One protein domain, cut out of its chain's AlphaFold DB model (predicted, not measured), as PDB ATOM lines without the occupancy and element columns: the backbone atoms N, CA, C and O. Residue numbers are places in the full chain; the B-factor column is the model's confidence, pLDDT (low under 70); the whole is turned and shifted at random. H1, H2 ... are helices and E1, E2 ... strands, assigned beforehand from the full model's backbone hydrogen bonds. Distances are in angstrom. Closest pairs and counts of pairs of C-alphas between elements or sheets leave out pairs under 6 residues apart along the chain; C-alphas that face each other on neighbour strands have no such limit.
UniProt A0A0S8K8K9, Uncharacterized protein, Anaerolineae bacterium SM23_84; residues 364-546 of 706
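This is residues 364 to 546 of the 706 residues of an uncharacterized protein of Anaerolineae bacterium SM23_84 (UniProt A0A0S8K8K9). One long, twisted antiparallel sheet folds back on itself: E3 to E8 make the first leaf, E10 is the hinge, and E11, E12 and E13 make a second leaf partly face to face with the first. The short helix H2 packs on the first leaf, while a small head of three strands, E2, E1 and E9, with H1 over it, makes one end of the long axis. The printed part has 183 residues with two named helices and thirteen named strands, in the order E1 to E9, H1, H2, E10 to E13; the class is mostly strand. It is compact, with a radius of gyration of the C-alphas of 17.5 A, and elongated, spanning 61 by 37 by 27 A.

E1, residues 364 to 367, begins with C-alpha 364 at (22.112, 1.672, 13.025), and E2 is 373 to 375. Then come E3, 380 to 384; E4, 390 to 395; E5, 405 to 410; E6, 413 to 421, 24.0 A long; E7, 424 to 429; E8, 432 to 437; and E9, 443 to 447. H1, residues 453 to 466, is 20.0 A long and begins with C-alpha 453 at (27.425, 2.816, 30.038); H2 is 475 to 480. E10, 486 to 500, is 22.4 A long and E11, 503 to 519, is 21.8 A. E12, 531 to 537, and E13, 541 to 545, follow; C-alpha 545 is at (-2.661, 6.391, -19.848).

The large sheet runs E3, E4, E5, E6, E7, E8, E10, E11, E12, E13, with E3 and E13 as edge strands. Two meanders, each strand the antiparallel neighbour of the one before, are E3 to E8 and E10 to E13. In the hairpin E6 and E7, N 419 and O 426 are 2.9 A apart, within hydrogen-bond range. E8 and E10 are antiparallel neighbours, with N 487 and O 435 at 2.8 A. E10 bends by 125 degrees at residue 491 and E11 by 127 degrees at residue 512; in this hairpin N 495 and O 507 are 3.0 A apart. H2 is on this sheet, over E7, at a height of 8.0 A; the closest C-alphas of H2 and E7, Val 479 and Leu 425, are 6.6 A apart. In the small sheet, N 366 of E1 and O 445 of E9 are 2.8 A apart, and N 374 of E2 and O 365 of E1 2.8 A. H1 is on this sheet, along the strands at 10 degrees to E9 on the local plane. H1 and H2 are apart. In both helices every O i to N i+4 pair is within hydrogen-bond range.

The C-alphas farthest apart, Tyr 453 and Ser 529, are 61.5 A apart. The printed part has no cut. The link E11 to E12, 11 residues, is long. Mean pLDDT of the printed part is 96.0, and no printed residue is under 70.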
ATOM      1  N   LEU A 364      23.559   1.682  12.899       98.81
ATOM      2  CA  LEU A 364      22.112   1.672  13.025       98.81
ATOM      3  C   LEU A 364      21.595   3.094  12.848       98.81
ATOM      4  O   LEU A 364      22.254   4.046  13.274       98.81
ATOM      5  N   TYR A 365      20.407   3.256  12.283       98.75
ATOM      6  CA  TYR A 365      19.746   4.553  12.205       98.75
ATOM      7  C   TYR A 365      18.336   4.479  12.770       98.75
ATOM      8  O   TYR A 365      17.684   3.442  12.726       98.75
ATOM      9  N   PHE A 366      17.874   5.580  13.350       98.62
ATOM     10  CA  PHE A 366      16.511   5.694  13.839       98.62
ATOM     11  C   PHE A 366      15.668   6.415  12.793       98.62
ATOM     12  O   PHE A 366      15.890   7.601  12.522       98.62
ATOM     13  N   SER A 367      14.742   5.677  12.193       97.94
ATOM     14  CA  SER A 367      13.888   6.127  11.099       97.94
ATOM     15  C   SER A 367      12.961   7.253  11.552       97.94
ATOM     16  O   SER A 367      12.411   7.254  12.659       97.94
ATOM     17  N   SER A 368      12.800   8.256  10.697       97.12
ATOM     18  CA  SER A 368      11.855   9.354  10.920       97.12
ATOM     19  C   SER A 368      10.403   8.957  10.625       97.12
ATOM     20  O   SER A 368       9.491   9.620  11.133       97.12
ATOM     21  N   VAL A 369      10.206   7.887   9.844       97.25
ATOM     22  CA  VAL A 369       8.914   7.437   9.309       97.25
ATOM     23  C   VAL A 369       8.223   6.487  10.282       97.25
ATOM     24  O   VAL A 369       7.151   6.803  10.780       97.25
ATOM     25  N   ASP A 370       8.825   5.361  10.640       97.25
ATOM     26  CA  ASP A 370       8.197   4.382  11.544       97.25
ATOM     27  C   ASP A 370       8.665   4.507  13.005       97.25
ATOM     28  O   ASP A 370       8.127   3.840  13.888       97.25
ATOM     29  N   ARG A 371       9.634   5.397  13.278       96.94
ATOM     30  CA  ARG A 371      10.218   5.629  14.611       96.94
ATOM     31  C   ARG A 371      10.816   4.358  15.216       96.94
ATOM     32  O   ARG A 371      10.729   4.145  16.428       96.94
ATOM     33  N   ARG A 372      11.450   3.529  14.386       97.56
ATOM     34  CA  ARG A 372      12.192   2.342  14.819       97.56
ATOM     35  C   ARG A 372      13.678   2.467  14.486       97.56
ATOM     36  O   ARG A 372      14.109   3.289  13.677       97.56
ATOM     37  N   LEU A 373      14.486   1.677  15.190       98.25
ATOM     38  CA  LEU A 373      15.913   1.526  14.909       98.25
ATOM     39  C   LEU A 373      16.088   0.491  13.790       98.25
ATOM     40  O   LEU A 373      15.504  -0.580  13.900       98.25
ATOM     41  N   HIS A 374      16.892   0.773  12.774       98.69
ATOM     42  CA  HIS A 374      17.156  -0.105  11.629       98.69
ATOM     43  C   HIS A 374      18.655  -0.278  11.403       98.69
ATOM     44  O   HIS A 374      19.454   0.569  11.809       98.69
ATOM     45  N   LEU A 375      19.035  -1.356  10.721       98.69
ATOM     46  CA  LEU A 375      20.368  -1.541  10.161       98.69
ATOM     47  C   LEU A 375      20.585  -0.545   9.020       98.69
ATOM     48  O   LEU A 375      19.871  -0.569   8.022       98.69
ATOM     49  N   LEU A 376      21.599   0.310   9.153       98.50
ATOM     50  CA  LEU A 376      22.009   1.180   8.055       98.50
ATOM     51  C   LEU A 376      22.570   0.316   6.920       98.50
ATOM     52  O   LEU A 376      23.426  -0.542   7.152       98.50
ATOM     53  N   GLY A 377      22.059   0.516   5.709       97.81
ATOM     54  CA  GLY A 377      22.356  -0.334   4.562       97.81
ATOM     55  C   GLY A 377      21.496  -1.594   4.467       97.81
ATOM     56  O   GLY A 377      21.831  -2.464   3.671       97.81
ATOM     57  N   ALA A 378      20.438  -1.757   5.272       98.19
ATOM     58  CA  ALA A 378      19.544  -2.909   5.147       98.19
ATOM     59  C   ALA A 378      18.999  -3.032   3.715       98.19
ATOM     60  O   ALA A 378      18.463  -2.077   3.167       98.19
ATOM     61  N   GLN A 379      19.103  -4.223   3.127       97.50
ATOM     62  CA  GLN A 379      18.528  -4.523   1.810       97.50
ATOM     63  C   GLN A 379      17.021  -4.779   1.942       97.50
ATOM     64  O   GLN A 379      16.205  -4.294   1.159       97.50
ATOM     65  N   LYS A 380      16.659  -5.569   2.955       97.50
ATOM     66  CA  LYS A 380      15.286  -5.950   3.273       97.50
ATOM     67  C   LYS A 380      15.174  -6.270   4.762       97.50
ATOM     68  O   LYS A 380      16.152  -6.657   5.409       97.50
ATOM     69  N   GLY A 381      13.962  -6.166   5.286       97.44
ATOM     70  CA  GLY A 381      13.603  -6.675   6.599       97.44
ATOM     71  C   GLY A 381      12.188  -7.228   6.637       97.44
ATOM     72  O   GLY A 381      11.393  -7.006   5.722       97.44
ATOM     73  N   ILE A 382      11.875  -7.933   7.716       97.12
ATOM     74  CA  ILE A 382      10.520  -8.365   8.049       97.12
ATOM     75  C   ILE A 382      10.256  -8.170   9.540       97.12
ATOM     76  O   ILE A 382      11.159  -8.291  10.365       97.12
ATOM     77  N   TRP A 383       9.001  -7.947   9.893       96.75
ATOM     78  CA  TRP A 383       8.500  -8.046  11.255       96.75
ATOM     79  C   TRP A 383       7.253  -8.908  11.241       96.75
ATOM     80  O   TRP A 383       6.248  -8.522  10.650       96.75
ATOM     81  N   ASN A 384       7.321 -10.067  11.889       94.50
ATOM     82  CA  ASN A 384       6.138 -10.877  12.136       94.50
ATOM     83  C   ASN A 384       5.489 -10.390  13.428       94.50
ATOM     84  O   ASN A 384       6.124 -10.432  14.482       94.50
ATOM     85  N   LEU A 385       4.255  -9.907  13.347       94.00
ATOM     86  CA  LEU A 385       3.521  -9.403  14.505       94.00
ATOM     87  C   LEU A 385       3.140 -10.574  15.417       94.00
ATOM     88  O   LEU A 385       2.923 -11.692  14.942       94.00
ATOM     89  N   ALA A 386       3.113 -10.349  16.731       87.25
ATOM     90  CA  ALA A 386       2.752 -11.397  17.687       87.25
ATOM     91  C   ALA A 386       1.290 -11.845  17.529       87.25
ATOM     92  O   ALA A 386       0.986 -13.027  17.711       87.25
ATOM     93  N   ASP A 387       0.420 -10.912  17.139       80.62
ATOM     94  CA  ASP A 387      -1.012 -11.110  16.964       80.62
ATOM     95  C   ASP A 387      -1.404 -11.038  15.464       80.62
ATOM     96  O   ASP A 387      -0.735 -10.410  14.643       80.62
ATOM     97  N   ASP A 388      -2.498 -11.711  15.091       71.06
ATOM     98  CA  ASP A 388      -3.208 -11.568  13.802       71.06
ATOM     99  C   ASP A 388      -2.556 -12.098  12.503       71.06
ATOM    100  O   ASP A 388      -2.995 -11.729  11.412       71.06
ATOM    101  N   ASN A 389      -1.555 -12.993  12.563       84.12
ATOM    102  CA  ASN A 389      -0.818 -13.486  11.372       84.12
ATOM    103  C   ASN A 389      -0.270 -12.345  10.480       84.12
ATOM    104  O   ASN A 389       0.024 -12.548   9.294       84.12
ATOM    105  N   GLY A 390      -0.169 -11.136  11.032       94.00
ATOM    106  CA  GLY A 390       0.265  -9.955  10.314       94.00
ATOM    107  C   GLY A 390       1.779  -9.945  10.164       94.00
ATOM    108  O   GLY A 390       2.516 -10.379  11.054       94.00
ATOM    109  N   ARG A 391       2.264  -9.416   9.043       95.88
ATOM    110  CA  ARG A 391       3.690  -9.128   8.874       95.88
ATOM    111  C   ARG A 391       3.920  -7.813   8.154       95.88
ATOM    112  O   ARG A 391       3.162  -7.444   7.259       95.88
ATOM    113  N   ILE A 392       5.001  -7.139   8.507       97.62
ATOM    114  CA  ILE A 392       5.479  -5.945   7.816       97.62
ATOM    115  C   ILE A 392       6.757  -6.316   7.082       97.62
ATOM    116  O   ILE A 392       7.659  -6.903   7.669       97.62
ATOM    117  N   GLU A 393       6.834  -5.988   5.799       98.00
ATOM    118  CA  GLU A 393       8.060  -6.095   5.015       98.00
ATOM    119  C   GLU A 393       8.659  -4.706   4.802       98.00
ATOM    120  O   GLU A 393       7.947  -3.776   4.429       98.00
ATOM    121  N   TYR A 394       9.968  -4.601   5.011       97.38
ATOM    122  CA  TYR A 394      10.772  -3.393   4.832       97.38
ATOM    123  C   TYR A 394      11.673  -3.565   3.621       97.38
ATOM    124  O   TYR A 394      12.273  -4.632   3.486       97.38
ATOM    125  N   GLN A 395      11.819  -2.555   2.769       97.38
ATOM    126  CA  GLN A 395      12.752  -2.607   1.640       97.38
ATOM    127  C   GLN A 395      13.503  -1.286   1.485       97.38
ATOM    128  O   GLN A 395      12.944  -0.216   1.713       97.38
ATOM    129  N   ASN A 396      14.770  -1.404   1.099       96.94
ATOM    130  CA  ASN A 396      15.529  -0.326   0.488       96.94
ATOM    131  C   ASN A 396      15.459  -0.540  -1.030       96.94
ATOM    132  O   ASN A 396      16.000  -1.527  -1.544       96.94
ATOM    133  N   THR A 397      14.728   0.321  -1.732       94.44
ATOM    134  CA  THR A 397      14.418   0.145  -3.153       94.44
ATOM    135  C   THR A 397      15.371   0.894  -4.084       94.44
ATOM    136  O   THR A 397      15.445   0.528  -5.261       94.44
ATOM    137  N   ASP A 398      16.141   1.868  -3.592       92.75
ATOM    138  CA  ASP A 398      17.101   2.651  -4.390       92.75
ATOM    139  C   ASP A 398      18.584   2.461  -4.020       92.75
ATOM    140  O   ASP A 398      19.465   2.947  -4.732       92.75
ATOM    141  N   GLN A 399      18.856   1.661  -2.989       91.94
ATOM    142  CA  GLN A 399      20.178   1.342  -2.446       91.94
ATOM    143  C   GLN A 399      20.904   2.544  -1.818       91.94
ATOM    144  O   GLN A 399      22.135   2.562  -1.783       91.94
ATOM    145  N   ASP A 400      20.171   3.525  -1.282       93.94
ATOM    146  CA  ASP A 400      20.720   4.723  -0.624       93.94
ATOM    147  C   ASP A 400      21.107   4.540   0.860       93.94
ATOM    148  O   ASP A 400      21.417   5.507   1.553       93.94
ATOM    149  N   GLU A 401      21.133   3.289   1.329       96.81
ATOM    150  CA  GLU A 401      21.319   2.846   2.719       96.81
ATOM    151  C   GLU A 401      20.089   2.901   3.650       96.81
ATOM    152  O   GLU A 401      20.141   2.301   4.731       96.81
ATOM    153  N   TYR A 402      18.970   3.511   3.255       98.00
ATOM    154  CA  TYR A 402      17.783   3.659   4.098       98.00
ATOM    155  C   TYR A 402      16.600   2.810   3.613       98.00
ATOM    156  O   TYR A 402      16.427   2.520   2.437       98.00
ATOM    157  N   ILE A 403      15.770   2.355   4.551       98.00
ATOM    158  CA  ILE A 403      14.471   1.762   4.230       98.00
ATOM    159  C   ILE A 403      13.540   2.870   3.745       98.00
ATOM    160  O   ILE A 403      13.313   3.853   4.455       98.00
ATOM    161  N   ASP A 404      12.962   2.655   2.571       97.00
ATOM    162  CA  ASP A 404      12.079   3.598   1.888       97.00
ATOM    163  C   ASP A 404      10.684   3.013   1.616       97.00
ATOM    164  O   ASP A 404       9.777   3.742   1.204       97.00
ATOM    165  N   GLN A 405      10.475   1.722   1.898       97.94
ATOM    166  CA  GLN A 405       9.198   1.053   1.694       97.94
ATOM    167  C   GLN A 405       8.802   0.144   2.863       97.94
ATOM    168  O   GLN A 405       9.596  -0.665   3.345       97.94
ATOM    169  N   TRP A 406       7.525   0.235   3.244       98.31
ATOM    170  CA  TRP A 406       6.853  -0.591   4.246       98.31
ATOM    171  C   TRP A 406       5.603  -1.215   3.635       98.31
ATOM    172  O   TRP A 406       4.737  -0.497   3.137       98.31
ATOM    173  N   THR A 407       5.459  -2.532   3.727       98.06
ATOM    174  CA  THR A 407       4.272  -3.236   3.226       98.06
ATOM    175  C   THR A 407       3.677  -4.103   4.318       98.06
ATOM    176  O   THR A 407       4.354  -4.983   4.844       98.06
ATOM    177  N   TYR A 408       2.405  -3.876   4.639       97.69
ATOM    178  CA  TYR A 408       1.661  -4.657   5.619       97.69
ATOM    179  C   TYR A 408       0.878  -5.780   4.938       97.69
ATOM    180  O   TYR A 408       0.050  -5.535   4.055       97.69
ATOM    181  N   TRP A 409       1.127  -7.008   5.381       96.44
ATOM    182  CA  TRP A 409       0.525  -8.231   4.872       96.44
ATOM    183  C   TRP A 409      -0.286  -8.935   5.954       96.44
ATOM    184  O   TRP A 409       0.143  -9.004   7.104       96.44
ATOM    185  N   VAL A 410      -1.396  -9.549   5.551       95.31
ATOM    186  CA  VAL A 410      -2.200 -10.455   6.382       95.31
ATOM    187  C   VAL A 410      -2.535 -11.688   5.553       95.31
ATOM    188  O   VAL A 410      -2.987 -11.561   4.418       95.31
ATOM    189  N   ASP A 411      -2.259 -12.880   6.085       91.44
ATOM    190  CA  ASP A 411      -2.511 -14.167   5.411       91.44
ATOM    191  C   ASP A 411      -1.977 -14.229   3.957       91.44
ATOM    192  O   ASP A 411      -2.569 -14.837   3.063       91.44
ATOM    193  N   GLY A 412      -0.833 -13.579   3.703       90.44
ATOM    194  CA  GLY A 412      -0.187 -13.522   2.386       90.44
ATOM    195  C   GLY A 412      -0.775 -12.500   1.406       90.44
ATOM    196  O   GLY A 412      -0.326 -12.443   0.262       90.44
ATOM    197  N   VAL A 413      -1.731 -11.673   1.835       93.31
ATOM    198  CA  VAL A 413      -2.317 -10.577   1.047       93.31
ATOM    199  C   VAL A 413      -1.766  -9.239   1.537       93.31
ATOM    200  O   VAL A 413      -1.807  -8.950   2.731       93.31
ATOM    201  N   SER A 414      -1.243  -8.418   0.623       94.75
ATOM    202  CA  SER A 414      -0.778  -7.060   0.931       94.75
ATOM    203  C   SER A 414      -1.979  -6.131   1.075       94.75
ATOM    204  O   SER A 414      -2.679  -5.890   0.095       94.75
ATOM    205  N   LEU A 415      -2.191  -5.581   2.271       95.81
ATOM    206  CA  LEU A 415      -3.318  -4.688   2.561       95.81
ATOM    207  C   LEU A 415      -2.954  -3.209   2.417       95.81
ATOM    208  O   LEU A 415      -3.791  -2.395   2.023       95.81
ATOM    209  N   LYS A 416      -1.717  -2.848   2.776       97.19
ATOM    210  CA  LYS A 416      -1.219  -1.470   2.722       97.19
ATOM    211  C   LYS A 416       0.243  -1.452   2.298       97.19
ATOM    212  O   LYS A 416       1.011  -2.319   2.708       97.19
ATOM    213  N   SER A 417       0.636  -0.433   1.545       97.94
ATOM    214  CA  SER A 417       2.039  -0.152   1.234       97.94
ATOM    215  C   SER A 417       2.317   1.339   1.364       97.94
ATOM    216  O   SER A 417       1.547   2.154   0.869       97.94
ATOM    217  N   LEU A 418       3.401   1.696   2.037       98.38
ATOM    218  CA  LEU A 418       3.905   3.056   2.161       98.38
ATOM    219  C   LEU A 418       5.271   3.105   1.494       98.38
ATOM    220  O   LEU A 418       6.140   2.313   1.840       98.38
ATOM    221  N   SER A 419       5.454   4.021   0.549       98.00
ATOM    222  CA  SER A 419       6.753   4.291  -0.073       98.00
ATOM    223  C   SER A 419       7.135   5.758   0.112       98.00
ATOM    224  O   SER A 419       6.271   6.634   0.029       98.00
ATOM    225  N   VAL A 420       8.411   6.027   0.369       96.75
ATOM    226  CA  VAL A 420       8.940   7.361   0.663       96.75
ATOM    227  C   VAL A 420      10.048   7.690  -0.323       96.75
ATOM    228  O   VAL A 420      10.995   6.933  -0.471       96.75
ATOM    229  N   SER A 421       9.932   8.807  -1.037       95.31
ATOM    230  CA  SER A 421      10.961   9.223  -1.990       95.31
ATOM    231  C   SER A 421      10.815  10.695  -2.356       95.31
ATOM    232  O   SER A 421       9.704  11.173  -2.573       95.31
ATOM    233  N   HIS A 422      11.931  11.423  -2.463       93.38
ATOM    234  CA  HIS A 422      11.965  12.806  -2.963       93.38
ATOM    235  C   HIS A 422      10.962  13.757  -2.266       93.38
ATOM    236  O   HIS A 422      10.311  14.573  -2.917       93.38
ATOM    237  N   GLY A 423      10.807  13.635  -0.941       94.00
ATOM    238  CA  GLY A 423       9.874  14.451  -0.145       94.00
ATOM    239  C   GLY A 423       8.402  14.026  -0.239       94.00
ATOM    240  O   GLY A 423       7.527  14.699   0.305       94.00
ATOM    241  N   TRP A 424       8.115  12.915  -0.912       96.88
ATOM    242  CA  TRP A 424       6.779  12.347  -1.029       96.88
ATOM    243  C   TRP A 424       6.641  11.079  -0.206       96.88
ATOM    244  O   TRP A 424       7.509  10.211  -0.233       96.88
ATOM    245  N   LEU A 425       5.506  10.960   0.472       98.06
ATOM    246  CA  LEU A 425       5.013   9.723   1.049       98.06
ATOM    247  C   LEU A 425       3.801   9.285   0.228       98.06
ATOM    248  O   LEU A 425       2.842  10.044   0.063       98.06
ATOM    249  N   VAL A 426       3.861   8.068  -0.302       98.19
ATOM    250  CA  VAL A 426       2.830   7.465  -1.145       98.19
ATOM    251  C   VAL A 426       2.298   6.234  -0.425       98.19
ATOM    252  O   VAL A 426       2.966   5.203  -0.369       98.19
ATOM    253  N   LEU A 427       1.103   6.357   0.146       98.44
ATOM    254  CA  LEU A 427       0.391   5.278   0.819       98.44
ATOM    255  C   LEU A 427      -0.674   4.708  -0.119       98.44
ATOM    256  O   LEU A 427      -1.563   5.432  -0.559       98.44
ATOM    257  N   GLY A 428      -0.601   3.414  -0.402       97.88
ATOM    258  CA  GLY A 428      -1.608   2.660  -1.142       97.88
ATOM    259  C   GLY A 428      -2.307   1.635  -0.263       97.88
ATOM    260  O   GLY A 428      -1.670   0.975   0.559       97.88
ATOM    261  N   THR A 429      -3.608   1.478  -0.472       97.06
ATOM    262  CA  THR A 429      -4.455   0.438   0.128       97.06
ATOM    263  C   THR A 429      -5.251  -0.282  -0.969       97.06
ATOM    264  O   THR A 429      -5.057  -0.011  -2.154       97.06
ATOM    265  N   GLU A 430      -6.176  -1.173  -0.601       94.75
ATOM    266  CA  GLU A 430      -7.036  -1.890  -1.558       94.75
ATOM    267  C   GLU A 430      -7.979  -0.994  -2.385       94.75
ATOM    268  O   GLU A 430      -8.479  -1.437  -3.415       94.75
ATOM    269  N   ASN A 431      -8.276   0.233  -1.942       96.62
ATOM    270  CA  ASN A 431      -9.215   1.120  -2.648       96.62
ATOM    271  C   ASN A 431      -8.922   2.620  -2.457       96.62
ATOM    272  O   ASN A 431      -9.731   3.471  -2.834       96.62
ATOM    273  N   GLU A 432      -7.795   2.961  -1.845       97.94
ATOM    274  CA  GLU A 432      -7.407   4.344  -1.597       97.94
ATOM    275  C   GLU A 432      -5.912   4.550  -1.823       97.94
ATOM    276  O   GLU A 432      -5.092   3.720  -1.414       97.94
ATOM    277  N   ILE A 433      -5.569   5.703  -2.400       98.06
ATOM    278  CA  ILE A 433      -4.212   6.249  -2.397       98.06
ATOM    279  C   ILE A 433      -4.204   7.552  -1.605       98.06
ATOM    280  O   ILE A 433      -5.005   8.452  -1.863       98.06
ATOM    281  N   THR A 434      -3.247   7.674  -0.692       98.38
ATOM    282  CA  THR A 434      -2.914   8.920  -0.009       98.38
ATOM    283  C   THR A 434      -1.521   9.371  -0.439       98.38
ATOM    284  O   THR A 434      -0.537   8.652  -0.278       98.38
ATOM    285  N   LEU A 435      -1.434  10.585  -0.977       98.12
ATOM    286  CA  LEU A 435      -0.173  11.282  -1.218       98.12
ATOM    287  C   LEU A 435       0.048  12.293  -0.096       98.12
ATOM    288  O   LEU A 435      -0.902  12.941   0.339       98.12
ATOM    289  N   SER A 436       1.292  12.479   0.329       97.62
ATOM    290  CA  SER A 436       1.691  13.529   1.268       97.62
ATOM    291  C   SER A 436       3.041  14.095   0.856       97.62
ATOM    292  O   SER A 436       3.958  13.332   0.560       97.62
ATOM    293  N   HIS A 437       3.162  15.421   0.826       95.69
ATOM    294  CA  HIS A 437       4.423  16.098   0.532       95.69
ATOM    295  C   HIS A 437       5.018  16.639   1.827       95.69
ATOM    296  O   HIS A 437       4.618  17.705   2.306       95.69
ATOM    297  N   ALA A 438       5.947  15.887   2.404       94.25
ATOM    298  CA  ALA A 438       6.555  16.193   3.686       94.25
ATOM    299  C   ALA A 438       8.079  16.122   3.594       94.25
ATOM    300  O   ALA A 438       8.645  15.156   3.083       94.25
ATOM    301  N   GLU A 439       8.753  17.115   4.174       87.69
ATOM    302  CA  GLU A 439      10.176  16.988   4.469       87.69
ATOM    303  C   GLU A 439      10.350  15.960   5.593       87.69
ATOM    304  O   GLU A 439      10.098  16.238   6.768       87.69
ATOM    305  N   SER A 440      10.762  14.755   5.213       89.88
ATOM    306  CA  SER A 440      11.104  13.674   6.128       89.88
ATOM    307  C   SER A 440      12.585  13.344   5.936       89.88
ATOM    308  O   SER A 440      12.923  12.782   4.898       89.88
ATOM    309  N   PRO A 441      13.488  13.707   6.870       93.44
ATOM    310  CA  PRO A 441      14.884  13.265   6.780       93.44
ATOM    311  C   PRO A 441      14.939  11.734   6.849       93.44
ATOM    312  O   PRO A 441      14.129  11.168   7.579       93.44
ATOM    313  N   GLU A 442      15.868  11.042   6.182       92.81
ATOM    314  CA  GLU A 442      15.864   9.563   6.191       92.81
ATOM    315  C   GLU A 442      16.060   9.007   7.614       92.81
ATOM    316  O   GLU A 442      15.453   8.015   8.026       92.81
ATOM    317  N   SER A 443      16.851   9.719   8.426       97.62
ATOM    318  CA  SER A 443      17.089   9.387   9.827       97.62
ATOM    319  C   SER A 443      16.983  10.596  10.754       97.62
ATOM    320  O   SER A 443      17.371  11.717  10.426       97.62
ATOM    321  N   LEU A 444      16.492  10.361  11.973       97.94
ATOM    322  CA  LEU A 444      16.609  11.327  13.073       97.94
ATOM    323  C   LEU A 444      18.006  11.291  13.683       97.94
ATOM    324  O   LEU A 444      18.499  12.287  14.218       97.94
ATOM    325  N   PHE A 445      18.622  10.111  13.644       98.56
ATOM    326  CA  PHE A 445      20.008   9.923  13.996       98.56
ATOM    327  C   PHE A 445      20.586   8.595  13.517       98.56
ATOM    328  O   PHE A 445      19.870   7.608  13.394       98.56
ATOM    329  N   VAL A 446      21.917   8.560  13.406       98.62
ATOM    330  CA  VAL A 446      22.731   7.345  13.264       98.62
ATOM    331  C   VAL A 446      23.485   7.064  14.577       98.62
ATOM    332  O   VAL A 446      23.777   7.981  15.365       98.62
ATOM    333  N   THR A 447      23.749   5.789  14.864       98.62
ATOM    334  CA  THR A 447      24.454   5.312  16.059       98.62
ATOM    335  C   THR A 447      25.179   3.989  15.811       98.62
ATOM    336  O   THR A 447      24.800   3.204  14.946       98.62
ATOM    337  N   LEU A 448      26.187   3.708  16.633       98.44
ATOM    338  CA  LEU A 448      26.758   2.369  16.787       98.44
ATOM    339  C   LEU A 448      26.017   1.616  17.908       98.44
ATOM    340  O   LEU A 448      25.441   2.275  18.786       98.44
ATOM    341  N   PRO A 449      26.060   0.269  17.931       98.50
ATOM    342  CA  PRO A 449      25.719  -0.499  19.125       98.50
ATOM    343  C   PRO A 449      26.545  -0.024  20.340       98.50
ATOM    344  O   PRO A 449      27.726   0.309  20.178       98.50
ATOM    345  N   PRO A 450      25.961   0.036  21.551       98.38
ATOM    346  CA  PRO A 450      26.639   0.605  22.713       98.38
ATOM    347  C   PRO A 450      27.751  -0.313  23.236       98.38
ATOM    348  O   PRO A 450      27.557  -1.520  23.350       98.38
ATOM    349  N   VAL A 451      28.904   0.265  23.590       98.25
ATOM    350  CA  VAL A 451      30.079  -0.428  24.171       98.25
ATOM    351  C   VAL A 451      30.299  -0.072  25.644       98.25
ATOM    352  O   VAL A 451      30.992  -0.783  26.366       98.25
ATOM    353  N   THR A 452      29.741   1.049  26.090       97.69
ATOM    354  CA  THR A 452      29.949   1.624  27.428       97.69
ATOM    355  C   THR A 452      28.618   2.059  28.022       97.69
ATOM    356  O   THR A 452      27.662   2.288  27.272       97.69
ATOM    357  N   TYR A 453      28.576   2.237  29.344       97.25
ATOM    358  CA  TYR A 453      27.425   2.816  30.038       97.25
ATOM    359  C   TYR A 453      26.998   4.148  29.415       97.25
ATOM    360  O   TYR A 453      25.823   4.347  29.121       97.25
ATOM    361  N   GLU A 454      27.945   5.053  29.144       98.31
ATOM    362  CA  GLU A 454      27.637   6.383  28.616       98.31
ATOM    363  C   GLU A 454      26.961   6.303  27.245       98.31
ATOM    364  O   GLU A 454      26.014   7.040  26.975       98.31
ATOM    365  N   GLN A 455      27.421   5.395  26.379       98.31
ATOM    366  CA  GLN A 455      26.817   5.175  25.064       98.31
ATOM    367  C   GLN A 455      25.444   4.506  25.167       98.31
ATOM    368  O   GLN A 455      24.524   4.916  24.461       98.31
ATOM    369  N   TRP A 456      25.294   3.513  26.047       98.44
ATOM    370  CA  TRP A 456      24.025   2.828  26.302       98.44
ATOM    371  C   TRP A 456      22.959   3.788  26.848       98.44
ATOM    372  O   TRP A 456      21.843   3.847  26.325       98.44
ATOM    373  N   ALA A 457      23.323   4.615  27.831       98.38
ATOM    374  CA  ALA A 457      22.444   5.620  28.414       98.38
ATOM    375  C   ALA A 457      22.090   6.714  27.393       98.38
ATOM    376  O   ALA A 457      20.923   7.086  27.261       98.38
ATOM    377  N   ALA A 458      23.072   7.198  26.622       98.44
ATOM    378  CA  ALA A 458      22.837   8.193  25.577       98.44
ATOM    379  C   ALA A 458      21.913   7.667  24.468       98.44
ATOM    380  O   ALA A 458      21.052   8.409  23.992       98.44
ATOM    381  N   LEU A 459      22.057   6.399  24.069       98.56
ATOM    382  CA  LEU A 459      21.142   5.763  23.125       98.56
ATOM    383  C   LEU A 459      19.721   5.705  23.700       98.56
ATOM    384  O   LEU A 459      18.788   6.158  23.040       98.56
ATOM    385  N   GLY A 460      19.563   5.259  24.948       98.19
ATOM    386  CA  GLY A 460      18.269   5.221  25.634       98.19
ATOM    387  C   GLY A 460      17.573   6.586  25.713       98.19
ATOM    388  O   GLY A 460      16.373   6.686  25.452       98.19
ATOM    389  N   GLU A 461      18.317   7.658  26.005       98.38
ATOM    390  CA  GLU A 461      17.786   9.031  25.980       98.38
ATOM    391  C   GLU A 461      17.310   9.442  24.581       98.38
ATOM    392  O   GLU A 461      16.215   9.985  24.435       98.38
ATOM    393  N   ARG A 462      18.099   9.158  23.536       98.50
ATOM    394  CA  ARG A 462      17.737   9.498  22.149       98.50
ATOM    395  C   ARG A 462      16.513   8.728  21.674       98.50
ATOM    396  O   ARG A 462      15.658   9.328  21.027       98.50
ATOM    397  N   LEU A 463      16.420   7.441  22.009       98.12
ATOM    398  CA  LEU A 463      15.259   6.609  21.697       98.12
ATOM    399  C   LEU A 463      14.007   7.175  22.371       98.12
ATOM    400  O   LEU A 463      13.034   7.474  21.687       98.12
ATOM    401  N   ARG A 464      14.048   7.446  23.684       97.31
ATOM    402  CA  ARG A 464      12.909   8.039  24.408       97.31
ATOM    403  C   ARG A 464      12.517   9.421  23.894       97.31
ATOM    404  O   ARG A 464      11.331   9.707  23.789       97.31
ATOM    405  N   ALA A 465      13.488  10.271  23.564       97.88
ATOM    406  CA  ALA A 465      13.227  11.619  23.062       97.88
ATOM    407  C   ALA A 465      12.549  11.630  21.681       97.88
ATOM    408  O   ALA A 465      11.868  12.598  21.346       97.88
ATOM    409  N   ASN A 466      12.739  10.574  20.884       97.00
ATOM    410  CA  ASN A 466      12.199  10.461  19.528       97.00
ATOM    411  C   ASN A 466      11.067   9.435  19.393       97.00
ATOM    412  O   ASN A 466      10.495   9.313  18.307       97.00
ATOM    413  N   HIS A 467      10.738   8.719  20.468       94.25
ATOM    414  CA  HIS A 467       9.679   7.722  20.488       94.25
ATOM    415  C   HIS A 467       8.320   8.357  20.176       94.25
ATOM    416  O   HIS A 467       7.971   9.422  20.696       94.25
ATOM    417  N   ARG A 468       7.524   7.664  19.363       93.25
ATOM    418  CA  ARG A 468       6.099   7.941  19.173       93.25
ATOM    419  C   ARG A 468       5.341   6.631  19.294       93.25
ATOM    420  O   ARG A 468       5.832   5.599  18.854       93.25
ATOM    421  N   ASP A 469       4.162   6.704  19.892       89.44
ATOM    422  CA  ASP A 469       3.248   5.570  19.998       89.44
ATOM    423  C   ASP A 469       2.551   5.377  18.643       89.44
ATOM    424  O   ASP A 469       1.481   5.932  18.395       89.44
ATOM    425  N   LEU A 470       3.255   4.725  17.714       92.38
ATOM    426  CA  LEU A 470       2.756   4.366  16.390       92.38
ATOM    427  C   LEU A 470       2.511   2.858  16.363       92.38
ATOM    428  O   LEU A 470       3.452   2.072  16.519       92.38
ATOM    429  N   ASP A 471       1.252   2.478  16.141       93.06
ATOM    430  CA  ASP A 471       0.899   1.102  15.809       93.06
ATOM    431  C   ASP A 471       1.616   0.728  14.503       93.06
ATOM    432  O   ASP A 471       1.529   1.471  13.517       93.06
ATOM    433  N   PRO A 472       2.354  -0.389  14.469       91.94
ATOM    434  CA  PRO A 472       3.148  -0.741  13.304       91.94
ATOM    435  C   PRO A 472       2.305  -1.047  12.055       91.94
ATOM    436  O   PRO A 472       2.800  -0.924  10.935       91.94
ATOM    437  N   THR A 473       1.021  -1.379  12.215       94.75
ATOM    438  CA  THR A 473       0.068  -1.612  11.114       94.75
ATOM    439  C   THR A 473      -0.617  -0.332  10.616       94.75
ATOM    440  O   THR A 473      -1.287  -0.323   9.567       94.75
ATOM    441  N   ASP A 474      -0.452   0.775  11.342       96.00
ATOM    442  CA  ASP A 474      -1.036   2.070  11.015       96.00
ATOM    443  C   ASP A 474      -0.080   2.926  10.169       96.00
ATOM    444  O   ASP A 474       0.465   3.949  10.589       96.00
ATOM    445  N   LEU A 475       0.100   2.506   8.913       97.38
ATOM    446  CA  LEU A 475       0.886   3.265   7.936       97.38
ATOM    447  C   LEU A 475       0.292   4.662   7.650       97.38
ATOM    448  O   LEU A 475       1.002   5.544   7.173       97.38
ATOM    449  N   GLU A 476      -0.988   4.905   7.958       96.81
ATOM    450  CA  GLU A 476      -1.597   6.236   7.839       96.81
ATOM    451  C   GLU A 476      -1.114   7.161   8.963       96.81
ATOM    452  O   GLU A 476      -0.761   8.318   8.707       96.81
ATOM    453  N   ALA A 477      -1.006   6.657  10.197       96.62
ATOM    454  CA  ALA A 477      -0.359   7.385  11.283       96.62
ATOM    455  C   ALA A 477       1.092   7.742  10.927       96.62
ATOM    456  O   ALA A 477       1.518   8.870  11.179       96.62
ATOM    457  N   MET A 478       1.825   6.843  10.255       97.06
ATOM    458  CA  MET A 478       3.187   7.134   9.782       97.06
ATOM    459  C   MET A 478       3.233   8.313   8.797       97.06
ATOM    460  O   MET A 478       4.167   9.113   8.862       97.06
ATOM    461  N   VAL A 479       2.219   8.482   7.943       96.75
ATOM    462  CA  VAL A 479       2.109   9.620   7.011       96.75
ATOM    463  C   VAL A 479       1.676  10.906   7.719       96.75
ATOM    464  O   VAL A 479       2.269  11.971   7.537       96.75
ATOM    465  N   THR A 480       0.630  10.832   8.537       95.06
ATOM    466  CA  THR A 480      -0.009  12.016   9.138       95.06
ATOM    467  C   THR A 480       0.837  12.664  10.233       95.06
ATOM    468  O   THR A 480       0.694  13.859  10.504       95.06
ATOM    469  N   GLN A 481       1.785  11.928  10.818       95.25
ATOM    470  CA  GLN A 481       2.655  12.416  11.890       95.25
ATOM    471  C   GLN A 481       3.502  13.650  11.523       95.25
ATOM    472  O   GLN A 481       4.047  14.306  12.420       95.25
ATOM    473  N   PHE A 482       3.689  13.907  10.225       95.19
ATOM    474  CA  PHE A 482       4.456  15.038   9.707       95.19
ATOM    475  C   PHE A 482       3.623  16.324   9.622       95.19
ATOM    476  O   PHE A 482       4.187  17.402   9.451       95.19
ATOM    477  N   GLY A 483       2.293  16.238   9.759       93.50
ATOM    478  CA  GLY A 483       1.391  17.392   9.663       93.50
ATOM    479  C   GLY A 483       1.419  18.090   8.297       93.50
ATOM    480  O   GLY A 483       1.020  19.250   8.193       93.50
ATOM    481  N   ALA A 484       1.928  17.405   7.274       94.50
ATOM    482  CA  ALA A 484       1.993  17.900   5.912       94.50
ATOM    483  C   ALA A 484       0.613  17.852   5.235       94.50
ATOM    484  O   ALA A 484      -0.249  17.071   5.648       94.50
ATOM    485  N   PRO A 485       0.385  18.670   4.189       94.62
ATOM    486  CA  PRO A 485      -0.776  18.506   3.329       94.62
ATOM    487  C   PRO A 485      -0.844  17.079   2.782       94.62
ATOM    488  O   PRO A 485       0.188  16.487   2.465       94.62
ATOM    489  N   ILE A 486      -2.059  16.558   2.643       96.25
ATOM    490  CA  ILE A 486      -2.328  15.255   2.035       96.25
ATOM    491  C   ILE A 486      -3.288  15.416   0.858       96.25
ATOM    492  O   ILE A 486      -4.035  16.390   0.809       96.25
ATOM    493  N   SER A 487      -3.282  14.454  -0.061       97.19
ATOM    494  CA  SER A 487      -4.291  14.262  -1.106       97.19
ATOM    495  C   SER A 487      -4.788  12.828  -1.035       97.19
ATOM    496  O   SER A 487      -4.000  11.904  -1.246       97.19
ATOM    497  N   ARG A 488      -6.084  12.643  -0.783       98.00
ATOM    498  CA  ARG A 488      -6.715  11.325  -0.660       98.00
ATOM    499  C   ARG A 488      -7.614  11.039  -1.854       98.00
ATOM    500  O   ARG A 488      -8.509  11.826  -2.172       98.00
ATOM    501  N   ILE A 489      -7.380   9.900  -2.494       98.19
ATOM    502  CA  ILE A 489      -8.082   9.455  -3.695       98.19
ATOM    503  C   ILE A 489      -8.778   8.131  -3.377       98.19
ATOM    504  O   ILE A 489      -8.114   7.104  -3.258       98.19
ATOM    505  N   GLU A 490     -10.104   8.152  -3.266       98.19
ATOM    506  CA  GLU A 490     -10.924   6.944  -3.133       98.19
ATOM    507  C   GLU A 490     -11.208   6.324  -4.505       98.19
ATOM    508  O   GLU A 490     -11.337   7.035  -5.506       98.19
ATOM    509  N   GLY A 491     -11.365   5.001  -4.550       97.88
ATOM    510  CA  GLY A 491     -11.565   4.270  -5.801       97.88
ATOM    511  C   GLY A 491     -10.279   4.133  -6.612       97.88
ATOM    512  O   GLY A 491     -10.353   4.064  -7.839       97.88
ATOM    513  N   ALA A 492      -9.119   4.143  -5.951       97.88
ATOM    514  CA  ALA A 492      -7.817   4.069  -6.596       97.88
ATOM    515  C   ALA A 492      -6.905   3.041  -5.920       97.88
ATOM    516  O   ALA A 492      -6.865   2.954  -4.696       97.88
ATOM    517  N   THR A 493      -6.138   2.307  -6.719       97.44
ATOM    518  CA  THR A 493      -5.094   1.379  -6.260       97.44
ATOM    519  C   THR A 493      -3.770   1.713  -6.930       97.44
ATOM    520  O   THR A 493      -3.734   2.302  -8.015       97.44
ATOM    521  N   LEU A 494      -2.664   1.362  -6.270       95.75
ATOM    522  CA  LEU A 494      -1.322   1.519  -6.829       95.75
ATOM    523  C   LEU A 494      -0.604   0.177  -6.919       95.75
ATOM    524  O   LEU A 494      -0.748  -0.674  -6.042       95.75
ATOM    525  N   ARG A 495       0.211   0.019  -7.962       93.94
ATOM    526  CA  ARG A 495       1.157  -1.093  -8.121       93.94
ATOM    527  C   ARG A 495       2.455  -0.621  -8.769       93.94
ATOM    528  O   ARG A 495       2.525   0.486  -9.303       93.94
ATOM    529  N   ASP A 496       3.470  -1.478  -8.747       92.44
ATOM    530  CA  ASP A 496       4.762  -1.263  -9.415       92.44
ATOM    531  C   ASP A 496       5.444   0.067  -9.040       92.44
ATOM    532  O   ASP A 496       6.038   0.735  -9.897       92.44
ATOM    533  N   PHE A 497       5.334   0.470  -7.766       95.44
ATOM    534  CA  PHE A 497       6.088   1.607  -7.246       95.44
ATOM    535  C   PHE A 497       7.584   1.303  -7.312       95.44
ATOM    536  O   PHE A 497       8.033   0.249  -6.866       95.44
ATOM    537  N   ARG A 498       8.354   2.240  -7.858       93.81
ATOM    538  CA  ARG A 498       9.813   2.214  -7.825       93.81
ATOM    539  C   ARG A 498      10.383   3.618  -7.790       93.81
ATOM    540  O   ARG A 498       9.854   4.534  -8.430       93.81
ATOM    541  N   ILE A 499      11.511   3.746  -7.115       94.69
ATOM    542  CA  ILE A 499      12.356   4.929  -7.187       94.69
ATOM    543  C   ILE A 499      13.130   4.896  -8.513       94.69
ATOM    544  O   ILE A 499      13.425   3.846  -9.084       94.69
ATOM    545  N   THR A 500      13.380   6.074  -9.066       92.69
ATOM    546  CA  THR A 500      14.141   6.306 -10.297       92.69
ATOM    547  C   THR A 500      15.243   7.316 -10.000       92.69
ATOM    548  O   THR A 500      15.210   7.989  -8.975       92.69
ATOM    549  N   SER A 501      16.191   7.502 -10.918       88.38
ATOM    550  CA  SER A 501      17.332   8.401 -10.688       88.38
ATOM    551  C   SER A 501      16.970   9.874 -10.439       88.38
ATOM    552  O   SER A 501      17.844  10.635 -10.041       88.38
ATOM    553  N   GLY A 502      15.741  10.301 -10.750       90.12
ATOM    554  CA  GLY A 502      15.279  11.679 -10.548       90.12
ATOM    555  C   GLY A 502      13.985  11.807  -9.748       90.12
ATOM    556  O   GLY A 502      13.463  12.909  -9.646       90.12
ATOM    557  N   GLY A 503      13.433  10.710  -9.230       95.31
ATOM    558  CA  GLY A 503      12.150  10.725  -8.534       95.31
ATOM    559  C   GLY A 503      11.562   9.330  -8.413       95.31
ATOM    560  O   GLY A 503      12.272   8.396  -8.066       95.31
ATOM    561  N   PHE A 504      10.291   9.137  -8.744       96.69
ATOM    562  CA  PHE A 504       9.649   7.822  -8.638       96.69
ATOM    563  C   PHE A 504       8.568   7.615  -9.696       96.69
ATOM    564  O   PHE A 504       8.085   8.553 -10.336       96.69
ATOM    565  N   ARG A 505       8.175   6.356  -9.880       96.38
ATOM    566  CA  ARG A 505       7.121   5.937 -10.802       96.38
ATOM    567  C   ARG A 505       6.259   4.864 -10.156       96.38
ATOM    568  O   ARG A 505       6.788   3.962  -9.521       96.38
ATOM    569  N   PHE A 506       4.957   4.907 -10.409       97.38
ATOM    570  CA  PHE A 506       4.035   3.814 -10.101       97.38
ATOM    571  C   PHE A 506       2.917   3.730 -11.147       97.38
ATOM    572  O   PHE A 506       2.752   4.627 -11.981       97.38
ATOM    573  N   VAL A 507       2.158   2.637 -11.127       97.50
ATOM    574  CA  VAL A 507       0.921   2.489 -11.899       97.50
ATOM    575  C   VAL A 507      -0.258   2.807 -10.990       97.50
ATOM    576  O   VAL A 507      -0.403   2.210  -9.927       97.50
ATOM    577  N   LEU A 508      -1.069   3.767 -11.419       98.25
ATOM    578  CA  LEU A 508      -2.321   4.194 -10.811       98.25
ATOM    579  C   LEU A 508      -3.480   3.513 -11.533       98.25
ATOM    580  O   LEU A 508      -3.651   3.708 -12.736       98.25
ATOM    581  N   GLU A 509      -4.312   2.786 -10.807       98.19
ATOM    582  CA  GLU A 509      -5.533   2.187 -11.343       98.19
ATOM    583  C   GLU A 509      -6.738   2.931 -10.763       98.19
ATOM    584  O   GLU A 509      -6.900   3.031  -9.549       98.19
ATOM    585  N   LEU A 510      -7.577   3.491 -11.636       98.25
ATOM    586  CA  LEU A 510      -8.762   4.257 -11.254       98.25
ATOM    587  C   LEU A 510     -10.025   3.438 -11.515       98.25
ATOM    588  O   LEU A 510     -10.390   3.177 -12.666       98.25
ATOM    589  N   SER A 511     -10.727   3.073 -10.447       97.94
ATOM    590  CA  SER A 511     -12.000   2.358 -10.516       97.94
ATOM    591  C   SER A 511     -13.157   3.276 -10.938       97.94
ATOM    592  O   SER A 511     -13.111   4.496 -10.750       97.94
ATOM    593  N   PRO A 512     -14.252   2.727 -11.499       97.69
ATOM    594  CA  PRO A 512     -15.464   3.499 -11.747       97.69
ATOM    595  C   PRO A 512     -15.967   4.202 -10.481       97.69
ATOM    596  O   PRO A 512     -16.258   3.553  -9.481       97.69
ATOM    597  N   GLY A 513     -16.114   5.527 -10.553       95.75
ATOM    598  CA  GLY A 513     -16.560   6.345  -9.422       95.75
ATOM    599  C   GLY A 513     -15.443   6.858  -8.511       95.75
ATOM    600  O   GLY A 513     -15.773   7.404  -7.461       95.75
ATOM    601  N   PHE A 514     -14.167   6.721  -8.900       97.94
ATOM    602  CA  PHE A 514     -13.049   7.311  -8.160       97.94
ATOM    603  C   PHE A 514     -13.246   8.816  -7.926       97.94
ATOM    604  O   PHE A 514     -13.834   9.521  -8.755       97.94
ATOM    605  N   CYS A 515     -12.737   9.329  -6.807       97.06
ATOM    606  CA  CYS A 515     -12.755  10.762  -6.536       97.06
ATOM    607  C   CYS A 515     -11.666  11.196  -5.548       97.06
ATOM    608  O   CYS A 515     -11.254  10.443  -4.671       97.06
ATOM    609  N   VAL A 516     -11.217  12.445  -5.690       96.56
ATOM    610  CA  VAL A 516     -10.353  13.108  -4.703       96.56
ATOM    611  C   VAL A 516     -11.243  13.620  -3.573       96.56
ATOM    612  O   VAL A 516     -12.000  14.579  -3.778       96.56
ATOM    613  N   VAL A 517     -11.184  12.958  -2.418       95.62
ATOM    614  CA  VAL A 517     -12.077  13.203  -1.272       95.62
ATOM    615  C   VAL A 517     -11.509  14.184  -0.256       95.62
ATOM    616  O   VAL A 517     -12.279  14.849   0.434       95.62
ATOM    617  N   ASP A 518     -10.185  14.323  -0.203       92.69
ATOM    618  CA  ASP A 518      -9.501  15.284   0.657       92.69
ATOM    619  C   ASP A 518      -8.254  15.834  -0.041       92.69
ATOM    620  O   ASP A 518      -7.618  15.136  -0.834       92.69
ATOM    621  N   GLY A 519      -7.912  17.085   0.258       92.06
ATOM    622  CA  GLY A 519      -6.703  17.725  -0.247       92.06
ATOM    623  C   GLY A 519      -6.749  18.296  -1.665       92.06
ATOM    624  O   GLY A 519      -7.790  18.414  -2.321       92.06
ATOM    625  N   GLU A 520      -5.567  18.713  -2.119       92.62
ATOM    626  CA  GLU A 520      -5.322  19.227  -3.466       92.62
ATOM    627  C   GLU A 520      -5.199  18.077  -4.475       92.62
ATOM    628  O   GLU A 520      -4.606  17.049  -4.185       92.62
ATOM    629  N   ASP A 521      -5.724  18.252  -5.690       95.44
ATOM    630  CA  ASP A 521      -5.588  17.253  -6.759       95.44
ATOM    631  C   ASP A 521      -4.218  17.367  -7.446       95.44
ATOM    632  O   ASP A 521      -4.106  17.887  -8.557       95.44
ATOM    633  N   TRP A 522      -3.160  16.901  -6.775       96.00
ATOM    634  CA  TRP A 522      -1.789  16.978  -7.299       96.00
ATOM    635  C   TRP A 522      -1.559  16.174  -8.577       96.00
ATOM    636  O   TRP A 522      -0.667  16.506  -9.357       96.00
ATOM    637  N   LEU A 523      -2.357  15.128  -8.797       97.06
ATOM    638  CA  LEU A 523      -2.273  14.302  -9.998       97.06
ATOM    639  C   LEU A 523      -3.112  14.864 -11.160       97.06
ATOM    640  O   LEU A 523      -2.954  14.411 -12.293       97.06
ATOM    641  N   GLY A 524      -3.988  15.842 -10.902       96.50
ATOM    642  CA  GLY A 524      -4.886  16.424 -11.903       96.50
ATOM    643  C   GLY A 524      -5.914  15.430 -12.449       96.50
ATOM    644  O   GLY A 524      -6.283  15.510 -13.622       96.50
ATOM    645  N   ILE A 525      -6.349  14.466 -11.633       96.38
ATOM    646  CA  ILE A 525      -7.134  13.305 -12.080       96.38
ATOM    647  C   ILE A 525      -8.648  13.528 -12.059       96.38
ATOM    648  O   ILE A 525      -9.385  12.669 -12.535       96.38
ATOM    649  N   ARG A 526      -9.160  14.659 -11.553       95.12
ATOM    650  CA  ARG A 526     -10.620  14.911 -11.468       95.12
ATOM    651  C   ARG A 526     -11.372  14.771 -12.798       95.12
ATOM    652  O   ARG A 526     -12.567  14.490 -12.785       95.12
ATOM    653  N   GLU A 527     -10.699  14.982 -13.925       94.56
ATOM    654  CA  GLU A 527     -11.288  14.886 -15.271       94.56
ATOM    655  C   GLU A 527     -10.960  13.563 -15.988       94.56
ATOM    656  O   GLU A 527     -11.309  13.380 -17.157       94.56
ATOM    657  N   PHE A 528     -10.277  12.632 -15.318       97.38
ATOM    658  CA  PHE A 528      -9.842  11.377 -15.923       97.38
ATOM    659  C   PHE A 528     -10.997  10.375 -16.007       97.38
ATOM    660  O   PHE A 528     -11.976  10.429 -15.264       97.38
ATOM    661  N   SER A 529     -10.887   9.433 -16.943       97.31
ATOM    662  CA  SER A 529     -11.789   8.279 -17.006       97.31
ATOM    663  C   SER A 529     -11.229   7.116 -16.179       97.31
ATOM    664  O   SER A 529     -10.010   7.038 -16.023       97.31
ATOM    665  N   PRO A 530     -12.066   6.180 -15.694       98.19
ATOM    666  CA  PRO A 530     -11.579   4.936 -15.100       98.19
ATOM    667  C   PRO A 530     -10.618   4.189 -16.039       98.19
ATOM    668  O   PRO A 530     -10.835   4.178 -17.256       98.19
ATOM    669  N   GLY A 531      -9.581   3.568 -15.480       97.56
ATOM    670  CA  GLY A 531      -8.534   2.861 -16.220       97.56
ATOM    671  C   GLY A 531      -7.159   2.961 -15.561       97.56
ATOM    672  O   GLY A 531      -7.025   3.521 -14.474       97.56
ATOM    673  N   ASP A 532      -6.146   2.445 -16.256       97.88
ATOM    674  CA  ASP A 532      -4.775   2.369 -15.751       97.88
ATOM    675  C   ASP A 532      -3.928   3.515 -16.308       97.88
ATOM    676  O   ASP A 532      -3.952   3.822 -17.507       97.88
ATOM    677  N   TYR A 533      -3.134   4.124 -15.440       98.31
ATOM    678  CA  TYR A 533      -2.277   5.259 -15.740       98.31
ATOM    679  C   TYR A 533      -0.888   5.015 -15.169       98.31
ATOM    680  O   TYR A 533      -0.734   4.453 -14.092       98.31
ATOM    681  N   VAL A 534       0.148   5.470 -15.865       97.75
ATOM    682  CA  VAL A 534       1.473   5.594 -15.259       97.75
ATOM    683  C   VAL A 534       1.608   6.987 -14.663       97.75
ATOM    684  O   VAL A 534       1.362   7.990 -15.340       97.75
ATOM    685  N   VAL A 535       2.010   7.030 -13.398       98.12
ATOM    686  CA  VAL A 535       2.385   8.247 -12.685       98.12
ATOM    687  C   VAL A 535       3.901   8.266 -12.573       98.12
ATOM    688  O   VAL A 535       4.513   7.276 -12.181       98.12
ATOM    689  N   SER A 536       4.507   9.393 -12.923       97.44
ATOM    690  CA  SER A 536       5.935   9.650 -12.727       97.44
ATOM    691  C   SER A 536       6.129  11.006 -12.067       97.44
ATOM    692  O   SER A 536       5.375  11.944 -12.337       97.44
ATOM    693  N   TYR A 537       7.132  11.101 -11.210       97.62
ATOM    694  CA  TYR A 537       7.565  12.329 -10.568       97.62
ATOM    695  C   TYR A 537       9.066  12.482 -10.798       97.62
ATOM    696  O   TYR A 537       9.805  11.545 -10.523       97.62
ATOM    697  N   GLU A 538       9.496  13.633 -11.318       94.50
ATOM    698  CA  GLU A 538      10.922  14.019 -11.426       94.50
ATOM    699  C   GLU A 538      11.195  15.417 -10.836       94.50
ATOM    700  O   GLU A 538      12.300  15.718 -10.417       94.50
ATOM    701  N   GLU A 539      10.164  16.262 -10.781       93.69
ATOM    702  CA  GLU A 539      10.101  17.594 -10.138       93.69
ATOM    703  C   GLU A 539       8.618  18.007 -10.024       93.69
ATOM    704  O   GLU A 539       8.194  18.703  -9.103       93.69
ATOM    705  N   ALA A 540       7.809  17.532 -10.978       95.81
ATOM    706  CA  ALA A 540       6.357  17.625 -11.009       95.81
ATOM    707  C   ALA A 540       5.747  16.281 -11.432       95.81
ATOM    708  O   ALA A 540       6.384  15.506 -12.154       95.81
ATOM    709  N   PHE A 541       4.499  16.030 -11.026       97.75
ATOM    710  CA  PHE A 541       3.764  14.847 -11.460       97.75
ATOM    711  C   PHE A 541       3.449  14.892 -12.955       97.75
ATOM    712  O   PHE A 541       3.014  15.908 -13.503       97.75
ATOM    713  N   ARG A 542       3.620  13.746 -13.607       97.69
ATOM    714  CA  ARG A 542       3.122  13.463 -14.950       97.69
ATOM    715  C   ARG A 542       2.295  12.197 -14.896       97.69
ATOM    716  O   ARG A 542       2.791  11.152 -14.475       97.69
ATOM    717  N   VAL A 543       1.056  12.302 -15.361       97.88
ATOM    718  CA  VAL A 543       0.116  11.186 -15.430       97.88
ATOM    719  C   VAL A 543      -0.291  10.987 -16.881       97.88
ATOM    720  O   VAL A 543      -0.697  11.932 -17.557       97.88
ATOM    721  N   GLN A 544      -0.162   9.761 -17.376       97.25
ATOM    722  CA  GLN A 544      -0.536   9.413 -18.746       97.25
ATOM    723  C   GLN A 544      -1.143   8.005 -18.791       97.25
ATOM    724  O   GLN A 544      -0.768   7.168 -17.968       97.25
ATOM    725  N   PRO A 545      -2.072   7.721 -19.723       97.44
ATOM    726  CA  PRO A 545      -2.661   6.391 -19.848       97.44
ATOM    727  C   PRO A 545      -1.590   5.309 -20.002       97.44
ATOM    728  O   PRO A 545      -0.635   5.475 -20.770       97.44
ATOM    729  N   LEU A 546      -1.749   4.199 -19.284       96.81
ATOM    730  CA  LEU A 546      -0.835   3.070 -19.364       96.81
ATOM    731  C   LEU A 546      -0.969   2.405 -20.741       96.81
ATOM    732  O   LEU A 546      -2.046   1.970 -21.148       96.81
TER     733      LEU A 546